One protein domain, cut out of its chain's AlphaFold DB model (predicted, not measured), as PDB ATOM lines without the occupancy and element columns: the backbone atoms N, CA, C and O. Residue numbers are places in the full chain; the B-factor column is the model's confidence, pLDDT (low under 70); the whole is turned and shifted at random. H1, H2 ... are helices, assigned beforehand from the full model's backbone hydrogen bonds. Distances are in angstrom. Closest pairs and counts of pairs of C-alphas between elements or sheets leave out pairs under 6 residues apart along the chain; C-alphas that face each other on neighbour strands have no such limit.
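This is residues 8 to 50 of the 53 residues of a protein of Serratia fonticola (UniProt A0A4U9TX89). Three helices follow a U-shaped path: H1 makes one long arm, H2 lies at the turn, and H3 folds back over part of H1. The arms meet through few residues, and residues 8 to 14 of H1 stick out. The printed part has 43 residues with three named helices, H1, H2 and H3 in that order, and no named strand; it is all helix. It is only just loose, close to compact, with a radius of gyration of the C-alphas of 11.1 A, and only just elongated, spanning 34 by 17 by 16 A.

H1, residues 8 to 23, and H2, residues 26 to 34, are only just apart, their closest C-alphas 8.4 A from each other. H2 and H3, residues 40 to 48, are apart. H1, with residues 16 to 19 alone, and H3 only just touch, with 3 pairs of C-alphas within 8 A; the closest are those of Ile 16 and Leu 46, 7.6 A apart. They run opposite ways at a steep tilt of 49 degrees. In H1, H2 and H3 every O i to N i+4 pair is within hydrogen-bond range.

H1 measures 22.8 A from C-alpha 8 at (6.754, 28.269, 25.367) to C-alpha 23. H2 measures 12.3 A, and H3 12.2 A, ending at C-alpha 48 at (15.761, 30.177, 41.305).

The C-alphas farthest apart, of Glu 8 and Thr 35, are 34.0 A apart. The printed part has no cut, both links are tight, and no printed residue is under 70 in pLDDT.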
ATOM      1  N   GLU A   8       6.398  28.502  23.963       89.12
ATOM      2  CA  GLU A   8       6.754  28.269  25.367       89.12
ATOM      3  C   GLU A   8       8.066  27.481  25.524       89.12
ATOM      4  O   GLU A   8       8.909  27.827  26.354       89.12
ATOM      5  N   GLN A   9       8.282  26.445  24.708       88.94
ATOM      6  CA  GLN A   9       9.520  25.661  24.732       88.94
ATOM      7  C   GLN A   9      10.723  26.481  24.252       88.94
ATOM      8  O   GLN A   9      11.820  26.337  24.798       88.94
ATOM      9  N   GLU A  10      10.536  27.349  23.257       91.50
ATOM     10  CA  GLU A  10      11.586  28.257  22.788       91.50
ATOM     11  C   GLU A  10      11.968  29.289  23.856       91.50
ATOM     12  O   GLU A  10      13.160  29.503  24.096       91.50
ATOM     13  N   LEU A  11      10.982  29.866  24.552       90.25
ATOM     14  CA  LEU A  11      11.200  30.792  25.670       90.25
ATOM     15  C   LEU A  11      11.938  30.122  26.838       90.25
ATOM     16  O   LEU A  11      12.869  30.700  27.412       90.25
ATOM     17  N   LEU A  12      11.572  28.880  27.162       88.44
ATOM     18  CA  LEU A  12      12.263  28.090  28.179       88.44
ATOM     19  C   LEU A  12      13.727  27.832  27.784       88.44
ATOM     20  O   LEU A  12      14.638  28.049  28.582       88.44
ATOM     21  N   LEU A  13      13.976  27.429  26.534       89.12
ATOM     22  CA  LEU A  13      15.332  27.205  26.024       89.12
ATOM     23  C   LEU A  13      16.178  28.480  26.007       89.12
ATOM     24  O   LEU A  13      17.373  28.411  26.299       89.12
ATOM     25  N   ALA A  14      15.590  29.628  25.669       89.00
ATOM     26  CA  ALA A  14      16.277  30.914  25.727       89.00
ATOM     27  C   ALA A  14      16.733  31.229  27.161       89.00
ATOM     28  O   ALA A  14      17.907  31.524  27.375       89.00
ATOM     29  N   SER A  15      15.846  31.042  28.141       85.62
ATOM     30  CA  SER A  15      16.140  31.272  29.562       85.62
ATOM     31  C   SER A  15      17.267  30.365  30.078       85.62
ATOM     32  O   SER A  15      18.186  30.822  30.757       85.62
ATOM     33  N   ILE A  16      17.261  29.081  29.698       86.25
ATOM     34  CA  ILE A  16      18.333  28.134  30.058       86.25
ATOM     35  C   ILE A  16      19.665  28.535  29.412       86.25
ATOM     36  O   ILE A  16      20.713  28.465  30.055       86.25
ATOM     37  N   ARG A  17      19.653  28.967  28.144       87.12
ATOM     38  CA  ARG A  17      20.869  29.406  27.442       87.12
ATOM     39  C   ARG A  17      21.491  30.636  28.090       87.12
ATOM     40  O   ARG A  17      22.713  30.680  28.214       87.12
ATOM     41  N   GLU A  18      20.681  31.597  28.522       87.12
ATOM     42  CA  GLU A  18      21.167  32.761  29.268       87.12
ATOM     43  C   GLU A  18      21.785  32.355  30.610       87.12
ATOM     44  O   GLU A  18      22.867  32.824  30.963       87.12
ATOM     45  N   LEU A  19      21.148  31.429  31.331       84.88
ATOM     46  CA  LEU A  19      21.652  30.916  32.605       84.88
ATOM     47  C   LEU A  19      23.022  30.234  32.455       84.88
ATOM     48  O   LEU A  19      23.935  30.491  33.242       84.88
ATOM     49  N   ILE A  20      23.187  29.412  31.414       85.31
ATOM     50  CA  ILE A  20      24.461  28.764  31.076       85.31
ATOM     51  C   ILE A  20      25.504  29.815  30.674       85.31
ATOM     52  O   ILE A  20      26.598  29.838  31.231       85.31
ATOM     53  N   GLY A  21      25.159  30.722  29.755       80.75
ATOM     54  CA  GLY A  21      26.087  31.728  29.234       80.75
ATOM     55  C   GLY A  21      26.636  32.688  30.293       80.75
ATOM     56  O   GLY A  21      27.784  33.113  30.184       80.75
ATOM     57  N   ASN A  22      25.844  32.998  31.322       79.00
ATOM     58  CA  ASN A  22      26.242  33.927  32.378       79.00
ATOM     59  C   ASN A  22      27.025  33.251  33.512       79.00
ATOM     60  O   ASN A  22      27.987  33.833  34.013       79.00
ATOM     61  N   ASN A  23      26.621  32.043  33.924       75.75
ATOM     62  CA  ASN A  23      27.054  31.480  35.209       75.75
ATOM     63  C   ASN A  23      27.684  30.081  35.121       75.75
ATOM     64  O   ASN A  23      28.368  29.685  36.063       75.75
ATOM     65  N   PHE A  24      27.487  29.328  34.031       86.25
ATOM     66  CA  PHE A  24      27.918  27.927  33.942       86.25
ATOM     67  C   PHE A  24      28.619  27.636  32.614       86.25
ATOM     68  O   PHE A  24      27.991  27.306  31.610       86.25
ATOM     69  N   SER A  25      29.949  27.728  32.611       85.94
ATOM     70  CA  SER A  25      30.758  27.408  31.432       85.94
ATOM     71  C   SER A  25      30.710  25.915  31.086       85.94
ATOM     72  O   SER A  25      30.420  25.059  31.921       85.94
ATOM     73  N   GLU A  26      31.081  25.570  29.852       87.25
ATOM     74  CA  GLU A  26      31.263  24.166  29.454       87.25
ATOM     75  C   GLU A  26      32.292  23.442  30.347       87.25
ATOM     76  O   GLU A  26      32.165  22.250  30.627       87.25
ATOM     77  N   GLU A  27      33.293  24.173  30.844       89.12
ATOM     78  CA  GLU A  27      34.301  23.649  31.765       89.12
ATOM     79  C   GLU A  27      33.694  23.233  33.110       89.12
ATOM     80  O   GLU A  27      34.031  22.161  33.605       89.12
ATOM     81  N   TYR A  28      32.735  23.994  33.652       90.12
ATOM     82  CA  TYR A  28      32.021  23.622  34.879       90.12
ATOM     83  C   TYR A  28      31.349  22.247  34.750       90.12
ATOM     84  O   TYR A  28      31.524  21.374  35.605       90.12
ATOM     85  N   PHE A  29      30.623  22.024  33.650       89.19
ATOM     86  CA  PHE A  29      29.963  20.743  33.396       89.19
ATOM     87  C   PHE A  29      30.972  19.616  33.173       89.19
ATOM     88  O   PHE A  29      30.782  18.513  33.682       89.19
ATOM     89  N   ARG A  30      32.074  19.901  32.473       91.56
ATOM     90  CA  ARG A  30      33.169  18.947  32.267       91.56
ATOM     91  C   ARG A  30      33.806  18.523  33.588       91.56
ATOM     92  O   ARG A  30      34.076  17.339  33.766       91.56
ATOM     93  N   THR A  31      34.026  19.452  34.517       91.94
ATOM     94  CA  THR A  31      34.529  19.127  35.857       91.94
ATOM     95  C   THR A  31      33.537  18.252  36.610       91.94
ATOM     96  O   THR A  31      33.944  17.224  37.139       91.94
ATOM     97  N   CYS A  32      32.246  18.604  36.606       92.75
ATOM     98  CA  CYS A  32      31.202  17.809  37.262       92.75
ATOM     99  C   CYS A  32      31.153  16.366  36.731       92.75
ATOM    100  O   CYS A  32      31.091  15.425  37.520       92.75
ATOM    101  N   ASP A  33      31.239  16.186  35.411       92.38
ATOM    102  CA  ASP A  33      31.280  14.867  34.769       92.38
ATOM    103  C   ASP A  33      32.530  14.072  35.185       92.38
ATOM    104  O   ASP A  33      32.435  12.940  35.665       92.38
ATOM    105  N   GLN A  34      33.709  14.702  35.127       94.88
ATOM    106  CA  GLN A  34      34.981  14.080  35.512       94.88
ATOM    107  C   GLN A  34      35.035  13.671  36.986       94.88
ATOM    108  O   GLN A  34      35.606  12.633  37.319       94.88
ATOM    109  N   THR A  35      34.457  14.476  37.879       94.56
ATOM    110  CA  THR A  35      34.437  14.197  39.319       94.56
ATOM    111  C   THR A  35      33.209  13.396  39.743       94.56
ATOM    112  O   THR A  35      33.012  13.190  40.942       94.56
ATOM    113  N   SER A  36      32.369  12.956  38.793       92.88
ATOM    114  CA  SER A  36      31.084  12.289  39.061       92.88
ATOM    115  C   SER A  36      30.238  13.049  40.092       92.88
ATOM    116  O   SER A  36      29.592  12.465  40.962       92.88
ATOM    117  N   THR A  37      30.302  14.378  40.039       91.06
ATOM    118  CA  THR A  37      29.648  15.279  40.982       91.06
ATOM    119  C   THR A  37      28.400  15.856  40.343       91.06
ATOM    120  O   THR A  37      28.415  16.320  39.207       91.06
ATOM    121  N   TYR A  38      27.303  15.843  41.092       87.38
ATOM    122  CA  TYR A  38      26.055  16.421  40.626       87.38
ATOM    123  C   TYR A  38      26.149  17.959  40.604       87.38
ATOM    124  O   TYR A  38      26.513  18.543  41.635       87.38
ATOM    125  N   PRO A  39      25.806  18.629  39.483       89.69
ATOM    126  CA  PRO A  39      25.936  20.078  39.317       89.69
ATOM    127  C   PRO A  39      24.853  20.823  40.113       89.69
ATOM    128  O   PRO A  39      23.883  21.361  39.584       89.69
ATOM    129  N   THR A  40      25.007  20.825  41.434       90.19
ATOM    130  CA  THR A  40      23.996  21.305  42.385       90.19
ATOM    131  C   THR A  40      23.761  22.810  42.255       90.19
ATOM    132  O   THR A  40      22.638  23.278  42.424       90.19
ATOM    133  N   GLU A  41      24.799  23.577  41.919       88.69
ATOM    134  CA  GLU A  41      24.692  25.029  41.729       88.69
ATOM    135  C   GLU A  41      23.877  25.370  40.480       88.69
ATOM    136  O   GLU A  41      23.036  26.264  40.529       88.69
ATOM    137  N   PHE A  42      24.059  24.609  39.399       89.19
ATOM    138  CA  PHE A  42      23.240  24.724  38.194       89.19
ATOM    139  C   PHE A  42      21.771  24.414  38.487       89.19
ATOM    140  O   PHE A  42      20.894  25.201  38.141       89.19
ATOM    141  N   MET A  43      21.500  23.315  39.193       88.56
ATOM    142  CA  MET A  43      20.131  22.933  39.556       88.56
ATOM    143  C   MET A  43      19.460  23.964  40.461       88.56
ATOM    144  O   MET A  43      18.279  24.262  40.296       88.56
ATOM    145  N   ARG A  44      20.215  24.551  41.392       88.44
ATOM    146  CA  ARG A  44      19.722  25.644  42.228       88.44
ATOM    147  C   ARG A  44      19.403  26.886  41.400       88.44
ATOM    148  O   ARG A  44      18.340  27.459  41.581       88.44
ATOM    149  N   ALA A  45      20.284  27.272  40.481       86.88
ATOM    150  CA  ALA A  45      20.058  28.428  39.621       86.88
ATOM    151  C   ALA A  45      18.844  28.228  38.694       86.88
ATOM    152  O   ALA A  45      18.070  29.162  38.489       86.88
ATOM    153  N   LEU A  46      18.630  27.007  38.189       86.31
ATOM    154  CA  LEU A  46      17.412  26.652  37.457       86.31
ATOM    155  C   LEU A  46      16.160  26.824  38.327       86.31
ATOM    156  O   LEU A  46      15.218  27.494  37.903       86.31
ATOM    157  N   ALA A  47      16.171  26.300  39.553       86.31
ATOM    158  CA  ALA A  47      15.056  26.460  40.483       86.31
ATOM    159  C   ALA A  47      14.794  27.940  40.835       86.31
ATOM    160  O   ALA A  47      13.642  28.370  40.856       86.31
ATOM    161  N   ASP A  48      15.851  28.734  41.037       84.25
ATOM    162  CA  ASP A  48      15.761  30.177  41.305       84.25
ATOM    163  C   ASP A  48      15.196  30.952  40.095       84.25
ATOM    164  O   ASP A  48      14.500  31.952  40.270       84.25
ATOM    165  N   SER A  49      15.429  30.468  38.867       80.94
ATOM    166  CA  SER A  49      14.817  31.008  37.640       80.94
ATOM    167  C   SER A  49      13.351  30.594  37.434       80.94
ATOM    168  O   SER A  49      12.721  31.019  36.467       80.94
ATOM    169  N   GLY A  50      12.784  29.786  38.340       80.19
ATOM    170  CA  GLY A  50      11.408  29.291  38.251       80.19
ATOM    171  C   GLY A  50      11.217  28.139  37.263       80.19
ATOM    172  O   GLY A  50      10.079  27.774  36.973       80.19
TER     173      GLY A  50